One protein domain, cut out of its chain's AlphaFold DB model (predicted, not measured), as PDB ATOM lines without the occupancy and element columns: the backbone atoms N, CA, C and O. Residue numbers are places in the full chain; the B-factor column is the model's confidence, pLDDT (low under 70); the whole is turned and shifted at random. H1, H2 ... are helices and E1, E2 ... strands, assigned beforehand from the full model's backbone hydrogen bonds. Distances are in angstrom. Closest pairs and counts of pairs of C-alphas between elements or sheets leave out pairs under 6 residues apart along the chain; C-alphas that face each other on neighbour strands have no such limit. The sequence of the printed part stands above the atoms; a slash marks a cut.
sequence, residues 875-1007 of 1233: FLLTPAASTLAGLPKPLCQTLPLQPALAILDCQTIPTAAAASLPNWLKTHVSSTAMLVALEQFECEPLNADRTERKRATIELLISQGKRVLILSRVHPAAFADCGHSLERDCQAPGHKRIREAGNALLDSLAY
ATOM      1  N   PHE A 875      37.979  21.816 -30.401       81.12
ATOM      2  CA  PHE A 875      37.444  20.805 -29.496       81.12
ATOM      3  C   PHE A 875      38.575  19.828 -29.158       81.12
ATOM      4  O   PHE A 875      39.023  19.077 -30.027       81.12
ATOM      5  N   LEU A 876      39.062  19.859 -27.920       80.12
ATOM      6  CA  LEU A 876      40.124  18.980 -27.444       80.12
ATOM      7  C   LEU A 876      39.515  17.781 -26.722       80.12
ATOM      8  O   LEU A 876      38.813  17.932 -25.720       80.12
ATOM      9  N   LEU A 877      39.825  16.588 -27.226       77.94
ATOM     10  CA  LEU A 877      39.509  15.329 -26.567       77.94
ATOM     11  C   LEU A 877      40.681  14.901 -25.694       77.94
ATOM     12  O   LEU A 877      41.747  14.531 -26.193       77.94
ATOM     13  N   THR A 878      40.461  14.967 -24.387       77.62
ATOM     14  CA  THR A 878      41.452  14.715 -23.340       77.62
ATOM     15  C   THR A 878      41.072  13.463 -22.555       77.62
ATOM     16  O   THR A 878      40.026  13.462 -21.905       77.62
ATOM     17  N   PRO A 879      41.902  12.408 -22.539       68.50
ATOM     18  CA  PRO A 879      41.595  11.212 -21.759       68.50
ATOM     19  C   PRO A 879      41.849  11.392 -20.251       68.50
ATOM     20  O   PRO A 879      41.240  10.692 -19.451       68.50
ATOM     21  N   ALA A 880      42.727  12.326 -19.860       65.50
ATOM     22  CA  ALA A 880      43.173  12.497 -18.473       65.50
ATOM     23  C   ALA A 880      42.366  13.536 -17.664       65.50
ATOM     24  O   ALA A 880      42.073  13.296 -16.497       65.50
ATOM     25  N   ALA A 881      41.993  14.678 -18.256       66.88
ATOM     26  CA  ALA A 881      41.303  15.766 -17.552       66.88
ATOM     27  C   ALA A 881      40.578  16.707 -18.526       66.88
ATOM     28  O   ALA A 881      41.153  17.058 -19.548       66.88
ATOM     29  N   SER A 882      39.359  17.147 -18.195       76.62
ATOM     30  CA  SER A 882      38.548  18.110 -18.972       76.62
ATOM     31  C   SER A 882      38.655  19.562 -18.477       76.62
ATOM     32  O   SER A 882      37.808  20.394 -18.805       76.62
ATOM     33  N   THR A 883      39.693  19.864 -17.697       80.62
ATOM     34  CA  THR A 883      40.021  21.200 -17.182       80.62
ATOM     35  C   THR A 883      41.378  21.649 -17.727       80.62
ATOM     36  O   THR A 883      42.244  20.819 -18.025       80.62
ATOM     37  N   LEU A 884      41.602  22.959 -17.860       75.69
ATOM     38  CA  LEU A 884      42.851  23.528 -18.380       75.69
ATOM     39  C   LEU A 884      44.064  23.144 -17.523       75.69
ATOM     40  O   LEU A 884      45.158  22.967 -18.057       75.69
ATOM     41  N   ALA A 885      43.871  22.963 -16.212       71.81
ATOM     42  CA  ALA A 885      44.920  22.560 -15.273       71.81
ATOM     43  C   ALA A 885      45.503  21.165 -15.571       71.81
ATOM     44  O   ALA A 885      46.653  20.895 -15.232       71.81
ATOM     45  N   GLY A 886      44.729  20.285 -16.215       68.56
ATOM     46  CA  GLY A 886      45.152  18.927 -16.559       68.56
ATOM     47  C   GLY A 886      45.706  18.761 -17.979       68.56
ATOM     48  O   GLY A 886      45.972  17.634 -18.400       68.56
ATOM     49  N   LEU A 887      45.879  19.852 -18.735       72.00
ATOM     50  CA  LEU A 887      46.491  19.814 -20.064       72.00
ATOM     51  C   LEU A 887      48.029  19.716 -19.997       72.00
ATOM     52  O   LEU A 887      48.654  20.162 -19.032       72.00
ATOM     53  N   PRO A 888      48.690  19.182 -21.044       69.00
ATOM     54  CA  PRO A 888      50.148  19.158 -21.114       69.00
ATOM     55  C   PRO A 888      50.749  20.573 -21.042       69.00
ATOM     56  O   PRO A 888      50.358  21.452 -21.812       69.00
ATOM     57  N   LYS A 889      51.786  20.766 -20.210       65.75
ATOM     58  CA  LYS A 889      52.530  22.038 -20.049       65.75
ATOM     59  C   LYS A 889      52.835  22.805 -21.356       65.75
ATOM     60  O   LYS A 889      52.587  24.010 -21.377       65.75
ATOM     61  N   PRO A 890      53.316  22.180 -22.455       62.62
ATOM     62  CA  PRO A 890      53.594  22.909 -23.699       62.62
ATOM     63  C   PRO A 890      52.340  23.462 -24.391       62.62
ATOM     64  O   PRO A 890      52.427  24.467 -25.085       62.62
ATOM     65  N   LEU A 891      51.168  22.845 -24.210       65.69
ATOM     66  CA  LEU A 891      49.900  23.362 -24.737       65.69
ATOM     67  C   LEU A 891      49.401  24.543 -23.904       65.69
ATOM     68  O   LEU A 891      48.974  25.543 -24.479       65.69
ATOM     69  N   CYS A 892      49.536  24.475 -22.577       64.94
ATOM     70  CA  CYS A 892      49.189  25.580 -21.681       64.94
ATOM     71  C   CYS A 892      49.997  26.851 -21.988       64.94
ATOM     72  O   CYS A 892      49.454  27.947 -21.929       64.94
ATOM     73  N   GLN A 893      51.257  26.705 -22.409       62.97
ATOM     74  CA  GLN A 893      52.123  27.819 -22.821       62.97
ATOM     75  C   GLN A 893      51.705  28.480 -24.148       62.97
ATOM     76  O   GLN A 893      52.122  29.599 -24.429       62.97
ATOM     77  N   THR A 894      50.889  27.812 -24.973       65.25
ATOM     78  CA  THR A 894      50.384  28.371 -26.244       65.25
ATOM     79  C   THR A 894      49.066  29.131 -26.102       65.25
ATOM     80  O   THR A 894      48.589  29.715 -27.079       65.25
ATOM     81  N   LEU A 895      48.459  29.110 -24.913       70.56
ATOM     82  CA  LEU A 895      47.210  29.806 -24.629       70.56
ATOM     83  C   LEU A 895      47.496  31.229 -24.119       70.56
ATOM     84  O   LEU A 895      48.457  31.431 -23.378       70.56
ATOM     85  N   PRO A 896      46.684  32.228 -24.509       68.38
ATOM     86  CA  PRO A 896      46.823  33.582 -23.993       68.38
ATOM     87  C   PRO A 896      46.599  33.616 -22.473       68.38
ATOM     88  O   PRO A 896      45.724  32.923 -21.955       68.38
ATOM     89  N   LEU A 897      47.373  34.442 -21.768       67.25
ATOM     90  CA  LEU A 897      47.192  34.689 -20.336       67.25
ATOM     91  C   LEU A 897      45.925  35.533 -20.094       67.25
ATOM     92  O   LEU A 897      45.488  36.300 -20.959       67.25
ATOM     93  N   GLN A 898      45.310  35.395 -18.917       62.72
ATOM     94  CA  GLN A 898      44.191  36.256 -18.509       62.72
ATOM     95  C   GLN A 898      44.655  37.730 -18.487       62.72
ATOM     96  O   GLN A 898      45.789  37.978 -18.078       62.72
ATOM     97  N   PRO A 899      43.847  38.711 -18.951       59.50
ATOM     98  CA  PRO A 899      42.394  38.682 -19.181       59.50
ATOM     99  C   PRO A 899      41.949  38.355 -20.622       59.50
ATOM    100  O   PRO A 899      40.764  38.477 -20.941       59.50
ATOM    101  N   ALA A 900      42.867  37.960 -21.513       68.19
ATOM    102  CA  ALA A 900      42.550  37.622 -22.907       68.19
ATOM    103  C   ALA A 900      41.917  36.220 -23.073       68.19
ATOM    104  O   ALA A 900      41.313  35.934 -24.115       68.19
ATOM    105  N   LEU A 901      42.030  35.375 -22.040       78.81
ATOM    106  CA  LEU A 901      41.386  34.069 -21.886       78.81
ATOM    107  C   LEU A 901      40.303  34.139 -20.799       78.81
ATOM    108  O   LEU A 901      40.604  34.496 -19.665       78.81
ATOM    109  N   ALA A 902      39.071  33.746 -21.118       81.44
ATOM    110  CA  ALA A 902      38.020  33.494 -20.129       81.44
ATOM    111  C   ALA A 902      37.784  31.987 -19.981       81.44
ATOM    112  O   ALA A 902      37.827  31.257 -20.971       81.44
ATOM    113  N   ILE A 903      37.533  31.522 -18.759       81.25
ATOM    114  CA  ILE A 903      37.298  30.107 -18.448       81.25
ATOM    115  C   ILE A 903      35.862  29.978 -17.951       81.25
ATOM    116  O   ILE A 903      35.457  30.705 -17.048       81.25
ATOM    117  N   LEU A 904      35.093  29.076 -18.554       84.12
ATOM    118  CA  LEU A 904      33.722  28.768 -18.165       84.12
ATOM    119  C   LEU A 904      33.612  27.281 -17.854       84.12
ATOM    120  O   LEU A 904      33.898  26.441 -18.709       84.12
ATOM    121  N   ASP A 905      33.138  26.955 -16.658       82.94
ATOM    122  CA  ASP A 905      32.794  25.582 -16.309       82.94
ATOM    123  C   ASP A 905      31.367  25.269 -16.781       82.94
ATOM    124  O   ASP A 905      30.400  25.923 -16.374       82.94
ATOM    125  N   CYS A 906      31.215  24.249 -17.629       82.56
ATOM    126  CA  CYS A 906      29.912  23.838 -18.145       82.56
ATOM    127  C   CYS A 906      28.944  23.334 -17.063       82.56
ATOM    128  O   CYS A 906      27.745  23.252 -17.335       82.56
ATOM    129  N   GLN A 907      29.416  23.005 -15.853       80.62
ATOM    130  CA  GLN A 907      28.541  22.670 -14.724       80.62
ATOM    131  C   GLN A 907      27.750  23.874 -14.203       80.62
ATOM    132  O   GLN A 907      26.646  23.707 -13.692       80.62
ATOM    133  N   THR A 908      28.302  25.080 -14.356       80.19
ATOM    134  CA  THR A 908      27.748  26.326 -13.799       80.19
ATOM    135  C   THR A 908      26.725  27.004 -14.715       80.19
ATOM    136  O   THR A 908      26.133  28.017 -14.342       80.19
ATOM    137  N   ILE A 909      26.487  26.444 -15.909       81.75
ATOM    138  CA  ILE A 909      25.525  26.976 -16.881       81.75
ATOM    139  C   ILE A 909      24.099  26.808 -16.326       81.75
ATOM    140  O   ILE A 909      23.689  25.680 -16.032       81.75
ATOM    141  N   PRO A 910      23.298  27.884 -16.228       79.12
ATOM    142  CA  PRO A 910      21.951  27.801 -15.681       79.12
ATOM    143  C   PRO A 910      21.021  26.987 -16.596       79.12
ATOM    144  O   PRO A 910      20.861  27.287 -17.783       79.12
ATOM    145  N   THR A 911      20.370  25.967 -16.032       71.31
ATOM    146  CA  THR A 911      19.438  25.076 -16.747       71.31
ATOM    147  C   THR A 911      17.987  25.572 -16.729       71.31
ATOM    148  O   THR A 911      17.232  25.262 -17.646       71.31
ATOM    149  N   ALA A 912      17.596  26.401 -15.751       70.19
ATOM    150  CA  ALA A 912      16.234  26.928 -15.624       70.19
ATOM    151  C   ALA A 912      15.841  27.838 -16.805       70.19
ATOM    152  O   ALA A 912      16.617  28.698 -17.229       70.19
ATOM    153  N   ALA A 913      14.616  27.693 -17.323       59.44
ATOM    154  CA  ALA A 913      14.111  28.478 -18.459       59.44
ATOM    155  C   ALA A 913      14.107  30.001 -18.196       59.44
ATOM    156  O   ALA A 913      14.407  30.775 -19.101       59.44
ATOM    157  N   ALA A 914      13.857  30.416 -16.947       52.19
ATOM    158  CA  ALA A 914      13.762  31.819 -16.527       52.19
ATOM    159  C   ALA A 914      15.113  32.561 -16.416       52.19
ATOM    160  O   ALA A 914      15.138  33.787 -16.348       52.19
ATOM    161  N   ALA A 915      16.247  31.852 -16.400       65.50
ATOM    162  CA  ALA A 915      17.560  32.481 -16.283       65.50
ATOM    163  C   ALA A 915      18.031  33.041 -17.639       65.50
ATOM    164  O   ALA A 915      18.189  32.304 -18.620       65.50
ATOM    165  N   SER A 916      18.292  34.352 -17.706       76.31
ATOM    166  CA  SER A 916      18.783  35.012 -18.921       76.31
ATOM    167  C   SER A 916      20.260  34.677 -19.178       76.31
ATOM    168  O   SER A 916      21.162  35.283 -18.590       76.31
ATOM    169  N   LEU A 917      20.508  33.740 -20.094       79.94
ATOM    170  CA  LEU A 917      21.851  33.286 -20.481       79.94
ATOM    171  C   LEU A 917      22.796  34.421 -20.956       79.94
ATOM    172  O   LEU A 917      23.966  34.398 -20.577       79.94
ATOM    173  N   PRO A 918      22.332  35.462 -21.686       79.56
ATOM    174  CA  PRO A 918      23.182  36.599 -22.052       79.56
ATOM    175  C   PRO A 918      23.694  37.414 -20.855       79.56
ATOM    176  O   PRO A 918      24.837  37.867 -20.880       79.56
ATOM    177  N   ASN A 919      22.886  37.594 -19.802       79.06
ATOM    178  CA  ASN A 919      23.317  38.330 -18.607       79.06
ATOM    179  C   ASN A 919      24.300  37.505 -17.774       79.06
ATOM    180  O   ASN A 919      25.284  38.048 -17.283       79.06
ATOM    181  N   TRP A 920      24.082  36.192 -17.690       82.62
ATOM    182  CA  TRP A 920      25.023  35.274 -17.049       82.62
ATOM    183  C   TRP A 920      26.381  35.237 -17.772       82.62
ATOM    184  O   TRP A 920      27.432  35.276 -17.138       82.62
ATOM    185  N   LEU A 921      26.390  35.263 -19.111       81.06
ATOM    186  CA  LEU A 921      27.633  35.356 -19.885       81.06
ATOM    187  C   LEU A 921      28.372  36.684 -19.671       81.06
ATOM    188  O   LEU A 921      29.600  36.688 -19.647       81.06
ATOM    189  N   LYS A 922      27.653  37.802 -19.493       78.00
ATOM    190  CA  LYS A 922      28.264  39.108 -19.189       78.00
ATOM    191  C   LYS A 922      28.972  39.129 -17.832       78.00
ATOM    192  O   LYS A 922      29.955  39.848 -17.698       78.00
ATOM    193  N   THR A 923      28.495  38.362 -16.849       77.06
ATOM    194  CA  THR A 923      29.125  38.294 -15.521       77.06
ATOM    195  C   THR A 923      30.337  37.361 -15.475       77.06
ATOM    196  O   THR A 923      31.221  37.581 -14.657       77.06
ATOM    197  N   HIS A 924      30.420  36.365 -16.367       75.88
ATOM    198  CA  HIS A 924      31.481  35.345 -16.348       75.88
ATOM    199  C   HIS A 924      32.517  35.475 -17.478       75.88
ATOM    200  O   HIS A 924      33.583  34.865 -17.411       75.88
ATOM    201  N   VAL A 925      32.244  36.260 -18.527       77.94
ATOM    202  CA  VAL A 925      33.170  36.472 -19.648       77.94
ATOM    203  C   VAL A 925      33.444  37.960 -19.822       77.94
ATOM    204  O   VAL A 925      32.565  38.712 -20.245       77.94
ATOM    205  N   SER A 926      34.689  38.379 -19.582       73.62
ATOM    206  CA  SER A 926      35.114  39.763 -19.816       73.62
ATOM    207  C   SER A 926      34.886  40.184 -21.278       73.62
ATOM    208  O   SER A 926      34.957  39.374 -22.215       73.62
ATOM    209  N   SER A 927      34.597  41.469 -21.498       69.81
ATOM    210  CA  SER A 927      34.443  42.046 -22.844       69.81
ATOM    211  C   SER A 927      35.748  42.011 -23.651       69.81
ATOM    212  O   SER A 927      35.704  41.992 -24.876       69.81
ATOM    213  N   THR A 928      36.897  41.936 -22.970       70.12
ATOM    214  CA  THR A 928      38.246  41.868 -23.553       70.12
ATOM    215  C   THR A 928      38.704  40.446 -23.901       70.12
ATOM    216  O   THR A 928      39.731  40.288 -24.562       70.12
ATOM    217  N   ALA A 929      37.989  39.402 -23.460       74.00
ATOM    218  CA  ALA A 929      38.369  38.016 -23.727       74.00
ATOM    219  C   ALA A 929      38.167  37.656 -25.207       74.00
ATOM    220  O   ALA A 929      37.040  37.602 -25.705       74.00
ATOM    221  N   MET A 930      39.270  37.353 -25.895       75.00
ATOM    222  CA  MET A 930      39.258  36.903 -27.291       75.00
ATOM    223  C   MET A 930      39.146  35.381 -27.429       75.00
ATOM    224  O   MET A 930      38.710  34.898 -28.476       75.00
ATOM    225  N   LEU A 931      39.529  34.621 -26.397       81.19
ATOM    226  CA  LEU A 931      39.407  33.163 -26.328       81.19
ATOM    227  C   LEU A 931      38.625  32.764 -25.071       81.19
ATOM    228  O   LEU A 931      38.919  33.237 -23.978       81.19
ATOM    229  N   VAL A 932      37.653  31.871 -25.223       84.56
ATOM    230  CA  VAL A 932      36.832  31.328 -24.138       84.56
ATOM    231  C   VAL A 932      37.014  29.815 -24.095       84.56
ATOM    232  O   VAL A 932      36.737  29.135 -25.085       84.56
ATOM    233  N   ALA A 933      37.499  29.294 -22.970       84.31
ATOM    234  CA  ALA A 933      37.649  27.867 -22.723       84.31
ATOM    235  C   ALA A 933      36.439  27.326 -21.952       84.31
ATOM    236  O   ALA A 933      36.148  27.798 -20.856       84.31
ATOM    237  N   LEU A 934      35.739  26.349 -22.527       87.00
ATOM    238  CA  LEU A 934      34.657  25.601 -21.895       87.00
ATOM    239  C   LEU A 934      35.233  24.324 -21.278       87.00
ATOM    240  O   LEU A 934      35.636  23.413 -22.006       87.00
ATOM    241  N   GLU A 935      35.271  24.262 -19.953       87.50
ATOM    242  CA  GLU A 935      35.720  23.090 -19.200       87.50
ATOM    243  C   GLU A 935      34.557  22.141 -18.895       87.50
ATOM    244  O   GLU A 935      33.390  22.541 -18.887       87.50
ATOM    245  N   GLN A 936      34.885  20.870 -18.648       84.81
ATOM    246  CA  GLN A 936      33.936  19.829 -18.228       84.81
ATOM    247  C   GLN A 936      32.708  19.689 -19.136       84.81
ATOM    248  O   GLN A 936      31.576  19.461 -18.692       84.81
ATOM    249  N   PHE A 937      32.926  19.799 -20.446       86.25
ATOM    250  CA  PHE A 937      31.845  19.789 -21.424       86.25
ATOM    251  C   PHE A 937      31.014  18.492 -21.395       86.25
ATOM    252  O   PHE A 937      29.837  18.506 -21.754       86.25
ATOM    253  N   GLU A 938      31.577  17.378 -20.911       82.31
ATOM    254  CA  GLU A 938      30.894  16.086 -20.744       82.31
ATOM    255  C   GLU A 938      29.834  16.030 -19.631       82.31
ATOM    256  O   GLU A 938      29.166  15.009 -19.516       82.31
ATOM    257  N   CYS A 939      29.655  17.073 -18.813       82.06
ATOM    258  CA  CYS A 939      28.709  17.052 -17.689       82.06
ATOM    259  C   CYS A 939      27.260  16.742 -18.142       82.06
ATOM    260  O   CYS A 939      26.726  17.462 -18.984       82.06
ATOM    261  N   GLU A 940      26.625  15.702 -17.586       81.38
ATOM    262  CA  GLU A 940      25.270  15.218 -17.940       81.38
ATOM    263  C   GLU A 940      25.001  15.132 -19.463       81.38
ATOM    264  O   GLU A 940      24.188  15.885 -20.006       81.38
ATOM    265  N   PRO A 941      25.659  14.210 -20.189       77.31
ATOM    266  CA  PRO A 941      25.587  14.161 -21.652       77.31
ATOM    267  C   PRO A 941      24.244  13.639 -22.188       77.31
ATOM    268  O   PRO A 941      23.926  13.868 -23.349       77.31
ATOM    269  N   LEU A 942      23.449  12.965 -21.348       80.56
ATOM    270  CA  LEU A 942      22.134  12.407 -21.692       80.56
ATOM    271  C   LEU A 942      20.961  13.334 -21.317       80.56
ATOM    272  O   LEU A 942      19.807  12.945 -21.462       80.56
ATOM    273  N   ASN A 943      21.228  14.550 -20.827       85.19
ATOM    274  CA  ASN A 943      20.194  15.523 -20.472       85.19
ATOM    275  C   ASN A 943      19.958  16.508 -21.635       85.19
ATOM    276  O   ASN A 943      20.855  17.276 -22.003       85.19
ATOM    277  N   ALA A 944      18.754  16.492 -22.219       83.38
ATOM    278  CA  ALA A 944      18.412  17.305 -23.389       83.38
ATOM    279  C   ALA A 944      18.467  18.817 -23.096       83.38
ATOM    280  O   ALA A 944      19.075  19.561 -23.865       83.38
ATOM    281  N   ASP A 945      17.924  19.265 -21.960       84.00
ATOM    282  CA  ASP A 945      17.842  20.693 -21.618       84.00
ATOM    283  C   ASP A 945      19.233  21.294 -21.370       84.00
ATOM    284  O   ASP A 945      19.544  22.407 -21.806       84.00
ATOM    285  N   ARG A 946      20.124  20.527 -20.729       85.56
ATOM    286  CA  ARG A 946      21.516  20.945 -20.517       85.56
ATOM    287  C   ARG A 946      22.303  20.982 -21.829       85.56
ATOM    288  O   ARG A 946      23.090  21.901 -22.048       85.56
ATOM    289  N   THR A 947      22.080  20.011 -22.713       85.69
ATOM    290  CA  THR A 947      22.692  19.966 -24.054       85.69
ATOM    291  C   THR A 947      22.281  21.179 -24.889       85.69
ATOM    292  O   THR A 947      23.125  21.816 -25.522       85.69
ATOM    293  N   GLU A 948      21.012  21.569 -24.805       85.00
ATOM    294  CA  GLU A 948      20.473  22.741 -25.489       85.00
ATOM    295  C   GLU A 948      21.038  24.058 -24.933       85.00
ATOM    296  O   GLU A 948      21.424  24.953 -25.687       85.00
ATOM    297  N   ARG A 949      21.199  24.169 -23.608       86.25
ATOM    298  CA  ARG A 949      21.872  25.322 -22.985       86.25
ATOM    299  C   ARG A 949      23.349  25.421 -23.373       86.25
ATOM    300  O   ARG A 949      23.826  26.529 -23.635       86.25
ATOM    301  N   LYS A 950      24.070  24.298 -23.481       87.69
ATOM    302  CA  LYS A 950      25.450  24.273 -24.006       87.69
ATOM    303  C   LYS A 950      25.505  24.767 -25.453       87.69
ATOM    304  O   LYS A 950      26.344  25.610 -25.762       87.69
ATOM    305  N   ARG A 951      24.584  24.304 -26.309       87.62
ATOM    306  CA  ARG A 951      24.442  24.764 -27.702       87.62
ATOM    307  C   ARG A 951      24.223  26.277 -27.765       87.62
ATOM    308  O   ARG A 951      25.003  26.976 -28.405       87.62
ATOM    309  N   ALA A 952      23.233  26.790 -27.033       85.25
ATOM    310  CA  ALA A 952      22.919  28.219 -26.988       85.25
ATOM    311  C   ALA A 952      24.099  29.068 -26.480       85.25
ATOM    312  O   ALA A 952      24.349  30.157 -26.991       85.25
ATOM    313  N   THR A 953      24.856  28.560 -25.502       86.62
ATOM    314  CA  THR A 953      26.065  29.222 -24.987       86.62
ATOM    315  C   THR A 953      27.141  29.327 -26.066       86.62
ATOM    316  O   THR A 953      27.703  30.402 -26.270       86.62
ATOM    317  N   ILE A 954      27.402  28.236 -26.794       86.75
ATOM    318  CA  ILE A 954      28.367  28.216 -27.901       86.75
ATOM    319  C   ILE A 954      27.944  29.194 -29.002       86.75
ATOM    320  O   ILE A 954      28.756  30.011 -29.431       86.75
ATOM    321  N   GLU A 955      26.682  29.159 -29.429       83.62
ATOM    322  CA  GLU A 955      26.168  30.038 -30.487       83.62
ATOM    323  C   GLU A 955      26.251  31.519 -30.106       83.62
ATOM    324  O   GLU A 955      26.684  32.338 -30.918       83.62
ATOM    325  N   LEU A 956      25.932  31.867 -28.855       84.06
ATOM    326  CA  LEU A 956      26.070  33.236 -28.360       84.06
ATOM    327  C   LEU A 956      27.533  33.686 -28.313       84.06
ATOM    328  O   LEU A 956      27.836  34.793 -28.759       84.06
ATOM    329  N   LEU A 957      28.455  32.842 -27.845       83.88
ATOM    330  CA  LEU A 957      29.890  33.156 -27.836       83.88
ATOM    331  C   LEU A 957      30.446  33.362 -29.254       83.88
ATOM    332  O   LEU A 957      31.224  34.292 -29.479       83.88
ATOM    333  N   ILE A 958      30.009  32.541 -30.213       82.56
ATOM    334  CA  ILE A 958      30.372  32.677 -31.630       82.56
ATOM    335  C   ILE A 958      29.791  33.971 -32.212       82.56
ATOM    336  O   ILE A 958      30.511  34.705 -32.886       82.56
ATOM    337  N   SER A 959      28.527  34.298 -31.915       80.62
ATOM    338  CA  SER A 959      27.878  35.531 -32.393       80.62
ATOM    339  C   SER A 959      28.567  36.809 -31.892       80.62
ATOM    340  O   SER A 959      28.569  37.824 -32.581       80.62
ATOM    341  N   GLN A 960      29.219  36.741 -30.726       80.25
ATOM    342  CA  GLN A 960      30.037  37.818 -30.158       80.25
ATOM    343  C   GLN A 960      31.454  37.893 -30.759       80.25
ATOM    344  O   GLN A 960      32.270  38.690 -30.304       80.25
ATOM    345  N   GLY A 961      31.781  37.050 -31.744       74.81
ATOM    346  CA  GLY A 961      33.098  37.001 -32.383       74.81
ATOM    347  C   GLY A 961      34.213  36.407 -31.511       74.81
ATOM    348  O   GLY A 961      35.388  36.535 -31.861       74.81
ATOM    349  N   LYS A 962      33.884  35.759 -30.383       82.94
ATOM    350  CA  LYS A 962      34.872  35.160 -29.468       82.94
ATOM    351  C   LYS A 962      35.331  33.796 -29.984       82.94
ATOM    352  O   LYS A 962      34.533  33.009 -30.486       82.94
ATOM    353  N   ARG A 963      36.617  33.460 -29.825       81.00
ATOM    354  CA  ARG A 963      37.128  32.107 -30.122       81.00
ATOM    355  C   ARG A 963      36.721  31.158 -29.002       81.00
ATOM    356  O   ARG A 963      36.821  31.519 -27.839       81.00
ATOM    357  N   VAL A 964      36.322  29.935 -29.340       84.62
ATOM    358  CA  VAL A 964      35.855  28.938 -28.359       84.62
ATOM    359  C   VAL A 964      36.781  27.726 -28.382       84.62
ATOM    360  O   VAL A 964      37.051  27.167 -29.449       84.62
ATOM    361  N   LEU A 965      37.273  27.341 -27.208       85.06
ATOM    362  CA  LEU A 965      38.041  26.129 -26.946       85.06
ATOM    363  C   LEU A 965      37.203  25.227 -26.040       85.06
ATOM    364  O   LEU A 965      36.847  25.638 -24.949       85.06
ATOM    365  N   ILE A 966      36.881  24.013 -26.465       86.56
ATOM    366  CA  ILE A 966      36.087  23.068 -25.674       86.56
ATOM    367  C   ILE A 966      36.997  21.952 -25.180       86.56
ATOM    368  O   ILE A 966      37.708  21.350 -25.985       86.56
ATOM    369  N   LEU A 967      36.960  21.668 -23.879       85.88
ATOM    370  CA  LEU A 967      37.638  20.533 -23.260       85.88
ATOM    371  C   LEU A 967      36.601  19.477 -22.888       85.88
ATOM    372  O   LEU A 967      35.666  19.750 -22.132       85.88
ATOM    373  N   SER A 968      36.761  18.264 -23.416       86.31
ATOM    374  CA  SER A 968      35.872  17.159 -23.070       86.31
ATOM    375  C   SER A 968      36.586  15.822 -22.971       86.31
ATOM    376  O   SER A 968      37.479  15.507 -23.760       86.31
ATOM    377  N   ARG A 969      36.126  14.996 -22.027       82.38
ATOM    378  CA  ARG A 969      36.494  13.574 -21.935       82.38
ATOM    379  C   ARG A 969      35.715  12.681 -22.902       82.38
ATOM    380  O   ARG A 969      36.153  11.573 -23.197       82.38
ATOM    381  N   VAL A 970      34.569  13.147 -23.400       83.06
ATOM    382  CA  VAL A 970      33.640  12.350 -24.209       83.06
ATOM    383  C   VAL A 970      33.572  12.901 -25.634       83.06
ATOM    384  O   VAL A 970      33.557  14.110 -25.857       83.06
ATOM    385  N   HIS A 971      33.526  12.008 -26.626       82.31
ATOM    386  CA  HIS A 971      33.383  12.400 -28.029       82.31
ATOM    387  C   HIS A 971      32.032  13.107 -28.270       82.31
ATOM    388  O   HIS A 971      31.012  12.598 -27.804       82.31
ATOM    389  N   PRO A 972      31.962  14.202 -29.060       81.38
ATOM    390  CA  PRO A 972      30.717  14.952 -29.268       81.38
ATOM    391  C   PRO A 972      29.540  14.114 -29.784       81.38
ATOM    392  O   PRO A 972      28.383  14.432 -29.535       81.38
ATOM    393  N   ALA A 973      29.817  13.023 -30.504       76.50
ATOM    394  CA  ALA A 973      28.774  12.113 -30.982       76.50
ATOM    395  C   ALA A 973      27.942  11.490 -29.844       76.50
ATOM    396  O   ALA A 973      26.761  11.238 -30.049       76.50
ATOM    397  N   ALA A 974      28.521  11.313 -28.652       78.81
ATOM    398  CA  ALA A 974      27.835  10.696 -27.519       78.81
ATOM    399  C   ALA A 974      26.648  11.528 -27.003       78.81
ATOM    400  O   ALA A 974      25.714  10.960 -26.452       78.81
ATOM    401  N   PHE A 975      26.639  12.852 -27.218       80.62
ATOM    402  CA  PHE A 975      25.493  13.706 -26.864       80.62
ATOM    403  C   PHE A 975      24.259  13.426 -27.733       80.62
ATOM    404  O   PHE A 975      23.146  13.774 -27.358       80.62
ATOM    405  N   ALA A 976      24.446  12.804 -28.902       75.69
ATOM    406  CA  ALA A 976      23.365  12.379 -29.787       75.69
ATOM    407  C   ALA A 976      22.993  10.892 -29.609       75.69
ATOM    408  O   ALA A 976      22.067  10.411 -30.272       75.69
ATOM    409  N   ASP A 977      23.684  10.164 -28.727       74.62
ATOM    410  CA  ASP A 977      23.413   8.757 -28.444       74.62
ATOM    411  C   ASP A 977      22.437   8.633 -27.269       74.62
ATOM    412  O   ASP A 977      22.684   9.098 -26.164       74.62
ATOM    413  N   CYS A 978      21.314   7.947 -27.485       71.00
ATOM    414  CA  CYS A 978      20.294   7.723 -26.450       71.00
ATOM    415  C   CYS A 978      20.626   6.572 -25.472       71.00
ATOM    416  O   CYS A 978      19.721   6.000 -24.871       71.00
ATOM    417  N   GLY A 979      21.899   6.170 -25.364       64.75
ATOM    418  CA  GLY A 979      22.374   5.143 -24.420       64.75
ATOM    419  C   GLY A 979      21.963   3.688 -24.707       64.75
ATOM    420  O   GLY A 979      22.322   2.799 -23.942       64.75
ATOM    421  N   HIS A 980      21.236   3.416 -25.794       66.56
ATOM    422  CA  HIS A 980      20.864   2.056 -26.210       66.56
ATOM    423  C   HIS A 980      21.966   1.420 -27.068       66.56
ATOM    424  O   HIS A 980      22.700   2.130 -27.760       66.56
ATOM    425  N   SER A 981      22.064   0.084 -27.066       52.22
ATOM    426  CA  SER A 981      22.966  -0.635 -27.974       52.22
ATOM    427  C   SER A 981      22.718  -0.203 -29.425       52.22
ATOM    428  O   SER A 981      21.584   0.075 -29.821       52.22
ATOM    429  N   LEU A 982      23.798  -0.136 -30.212       51.41
ATOM    430  CA  LEU A 982      23.922   0.449 -31.564       51.41
ATOM    431  C   LEU A 982      22.904  -0.033 -32.635       51.41
ATOM    432  O   LEU A 982      22.965   0.418 -33.789       51.41
ATOM    433  N   GLU A 983      21.967  -0.913 -32.276       43.16
ATOM    434  CA  GLU A 983      21.104  -1.691 -33.164       43.16
ATOM    435  C   GLU A 983      19.603  -1.338 -33.123       43.16
ATOM    436  O   GLU A 983      18.881  -1.764 -34.026       43.16
ATOM    437  N   ARG A 984      19.101  -0.518 -32.181       47.75
ATOM    438  CA  ARG A 984      17.678  -0.099 -32.173       47.75
ATOM    439  C   ARG A 984      17.500   1.419 -32.186       47.75
ATOM    440  O   ARG A 984      17.934   2.117 -31.277       47.75
ATOM    441  N   ASP A 985      16.788   1.924 -33.195       55.62
ATOM    442  CA  ASP A 985      16.221   3.276 -33.165       55.62
ATOM    443  C   ASP A 985      15.081   3.305 -32.139       55.62
ATOM    444  O   ASP A 985      13.933   3.001 -32.455       55.62
ATOM    445  N   CYS A 986      15.404   3.628 -30.886       63.91
ATOM    446  CA  CYS A 986      14.400   3.844 -29.852       63.91
ATOM    447  C   CYS A 986      13.527   5.059 -30.226       63.91
ATOM    448  O   CYS A 986      14.058   6.146 -30.466       63.91
ATOM    449  N   GLN A 987      12.201   4.879 -30.291       66.06
ATOM    450  CA  GLN A 987      11.232   5.941 -30.613       66.06
ATOM    451  C   GLN A 987      10.598   6.601 -29.374       66.06
ATOM    452  O   GLN A 987       9.678   7.402 -29.511       66.06
ATOM    453  N   ALA A 988      11.077   6.293 -28.163       76.56
ATOM    454  CA  ALA A 988      10.551   6.905 -26.945       76.56
ATOM    455  C   ALA A 988      10.684   8.446 -26.996       76.56
ATOM    456  O   ALA A 988      11.752   8.949 -27.367       76.56
ATOM    457  N   PRO A 989       9.647   9.213 -26.601       75.00
ATOM    458  CA  PRO A 989       9.616  10.670 -26.767       75.00
ATOM    459  C   PRO A 989      10.766  11.391 -26.040       75.00
ATOM    460  O   PRO A 989      11.333  12.339 -26.582       75.00
ATOM    461  N   GLY A 990      11.183  10.903 -24.866       74.19
ATOM    462  CA  GLY A 990      12.343  11.439 -24.139       74.19
ATOM    463  C   GLY A 990      13.673  11.230 -24.876       74.19
ATOM    464  O   GLY A 990      14.472  12.154 -25.001       74.19
ATOM    465  N   HIS A 991      13.893  10.048 -25.458       81.06
ATOM    466  CA  HIS A 991      15.102   9.757 -26.240       81.06
ATOM    467  C   HIS A 991      15.125  10.491 -27.579       81.06
ATOM    468  O   HIS A 991      16.197  10.871 -28.049       81.06
ATOM    469  N   LYS A 992      13.952  10.726 -28.178       78.75
ATOM    470  CA  LYS A 992      13.822  11.570 -29.366       78.75
ATOM    471  C   LYS A 992      14.297  12.996 -29.072       78.75
ATOM    472  O   LYS A 992      15.145  13.487 -29.810       78.75
ATOM    473  N   ARG A 993      13.870  13.595 -27.951       81.00
ATOM    474  CA  ARG A 993      14.361  14.914 -27.502       81.00
ATOM    475  C   ARG A 993      15.871  14.947 -27.267       81.00
ATOM    476  O   ARG A 993      16.522  15.883 -27.717       81.00
ATOM    477  N   ILE A 994      16.442  13.930 -26.614       81.75
ATOM    478  CA  ILE A 994      17.901  13.839 -26.403       81.75
ATOM    479  C   ILE A 994      18.634  13.795 -27.748       81.75
ATOM    480  O   ILE A 994      19.581  14.547 -27.964       81.75
ATOM    481  N   ARG A 995      18.164  12.966 -28.689       78.06
ATOM    482  CA  ARG A 995      18.738  12.885 -30.040       78.06
ATOM    483  C   ARG A 995      18.609  14.209 -30.787       78.06
ATOM    484  O   ARG A 995      19.562  14.609 -31.441       78.06
ATOM    485  N   GLU A 996      17.467  14.884 -30.715       81.56
ATOM    486  CA  GLU A 996      17.241  16.182 -31.365       81.56
ATOM    487  C   GLU A 996      18.172  17.265 -30.808       81.56
ATOM    488  O   GLU A 996      18.894  17.886 -31.590       81.56
ATOM    489  N   ALA A 997      18.240  17.415 -29.482       82.19
ATOM    490  CA  ALA A 997      19.129  18.367 -28.815       82.19
ATOM    491  C   ALA A 997      20.612  18.062 -29.098       82.19
ATOM    492  O   ALA A 997      21.380  18.946 -29.477       82.19
ATOM    493  N   GLY A 998      21.018  16.792 -29.000       83.00
ATOM    494  CA  GLY A 998      22.373  16.349 -29.331       83.00
ATOM    495  C   GLY A 998      22.734  16.575 -30.799       83.00
ATOM    496  O   GLY A 998      23.827  17.039 -31.114       83.00
ATOM    497  N   ASN A 999      21.806  16.309 -31.719       80.38
ATOM    498  CA  ASN A 999      22.004  16.557 -33.144       80.38
ATOM    499  C   ASN A 999      22.123  18.055 -33.458       80.38
ATOM    500  O   ASN A 999      22.958  18.414 -34.287       80.38
ATOM    501  N   ALA A1000      21.329  18.912 -32.811       82.12
ATOM    502  CA  ALA A1000      21.422  20.365 -32.951       82.12
ATOM    503  C   ALA A1000      22.753  20.900 -32.395       82.12
ATOM    504  O   ALA A1000      23.410  21.726 -33.029       82.12
ATOM    505  N   LEU A1001      23.213  20.370 -31.255       84.88
ATOM    506  CA  LEU A1001      24.538  20.681 -30.720       84.88
ATOM    507  C   LEU A1001      25.647  20.298 -31.712       84.88
ATOM    508  O   LEU A1001      26.542  21.099 -31.978       84.88
ATOM    509  N   LEU A1002      25.585  19.105 -32.306       81.62
ATOM    510  CA  LEU A1002      26.559  18.665 -33.309       81.62
ATOM    511  C   LEU A1002      26.607  19.572 -34.548       81.62
ATOM    512  O   LEU A1002      27.684  19.744 -35.119       81.62
ATOM    513  N   ASP A1003      25.479  20.161 -34.953       78.31
ATOM    514  CA  ASP A1003      25.443  21.117 -36.068       78.31
ATOM    515  C   ASP A1003      26.168  22.424 -35.706       78.31
ATOM    516  O   ASP A1003      26.938  22.937 -36.518       78.31
ATOM    517  N   SER A1004      26.010  22.919 -34.470       81.75
ATOM    518  CA  SER A1004      26.756  24.091 -33.975       81.75
ATOM    519  C   SER A1004      28.274  23.843 -33.916       81.75
ATOM    520  O   SER A1004      29.081  24.756 -34.100       81.75
ATOM    521  N   LEU A1005      28.682  22.578 -33.743       81.31
ATOM    522  CA  LEU A1005      30.081  22.142 -33.732       81.31
ATOM    523  C   LEU A1005      30.656  21.870 -35.136       81.31
ATOM    524  O   LEU A1005      31.823  21.496 -35.252       81.31
ATOM    525  N   ALA A1006      29.890  22.073 -36.214       75.38
ATOM    526  CA  ALA A1006      30.310  21.730 -37.577       75.38
ATOM    527  C   ALA A1006      31.614  22.415 -38.024       75.38
ATOM    528  O   ALA A1006      32.382  21.831 -38.788       75.38
ATOM    529  N   TYR A1007      31.883  23.627 -37.534       77.19
ATOM    530  CA  TYR A1007      33.073  24.416 -37.876       77.19
ATOM    531  C   TYR A1007      34.208  24.312 -36.839       77.19
ATOM    532  O   TYR A1007      35.198  25.040 -36.942       77.19
TER     533      TYR A1007
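This is residues 875 to 1007 of the 1233 residues of an uncharacterized protein of Hymenobacter crusticola (UniProt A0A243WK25). A small sheet of four parallel strands has the long helix H3 over one face, running along the strands, and a second long helix, H5, side by side with H3 but off the sheet. The short helix H4 packs on H5, H2 grazes the sheet near its edge strand E2, and the long loop holding H1 reaches out on the side of the sheet away from H3. The printed part has 133 residues, with five named helices and four named strands in the order E1 H1 E2 H2 E3 H3 E4 H4 H5; the sheet's order is E1 E4 E3 E2 and the class is mixed, helices and strands. It is compact, with a radius of gyration of the C-alphas of 15.5 A and spans of 47 by 35 by 24 A.

In the sheet, E1 is residues 875 to 877, beginning at C-alpha 875 (37.444, 20.805, -29.496); E4 is 963 to 968, 16.6 A long; E3 is 931 to 935, 12.9 A; E2 is 901 to 905, 13.3 A. H3 is residues 944 to 959, 22.4 A, from C-alpha 944 at (18.412, 17.305, -23.389). H5 is residues 989 to 1004, 22.9 A, ending at C-alpha 1004 (26.756, 24.091, -33.975). The shorter helices are H1, 889 to 892, H2, 917 to 924, and H4, 972 to 976.

The sheet is only just strongly twisted, its C-alphas lying up to 4.1 A off the best plane. N 876 and O 966 are 2.8 A apart between E1 and E4, N 932 and O 963 2.8 A between E4 and E3, and N 904 and O 933 2.8 A between E3 and E2, each within hydrogen-bond range. E4 pairs with E3 over 963 to 966 and with E1 over 966 to 968. H3 on one face makes two layers, a sheet and a helix over it; its height over the sheet is 11.7 A, and on the local plane it stands at 4 degrees to E4. The closest C-alphas of H3 and E4, Leu 957 and Val 964, are 7.3 A apart. E2, H2, E3 and E3, H3, E4 are strand-helix-strand units, parallel neighbours joined through a helix, and E1, H1, E2 is a split one, with E4 and E3 between its strands; the three crossovers are right-handed. H3 and H5 touch at a shallow tilt of 17 degrees, the same way, closest at the C-alphas of Ala 944 and Ile 994, 4.6 A. H4 and H5 touch, closest at the C-alphas of Ala 976 and Gly 998, 4.1 A. H2 is only just on the sheet, with 5 pairs of C-alphas within 10 A, and only grazes it with residues 921 to 924. H1 is not on the sheet and is apart from H3. In H2, H3 and H5 every O i to N i+4 pair is within hydrogen-bond range; H4 has 0 of 1, but 2 of 2 O i to N i+3 pairs, and H1 is too short for an O i to N i+4 pair.

The two C-alphas farthest apart, those of Pro 899 and Arg 984, are 47.8 A apart. The printed part has no cut. The long links are E1 to H1, E2 to H2 and H4 to H5. The mean pLDDT of the printed part is 76.6, with 29 residues under 70, among them 888 to 894, 896 to 900 and 979 to 987.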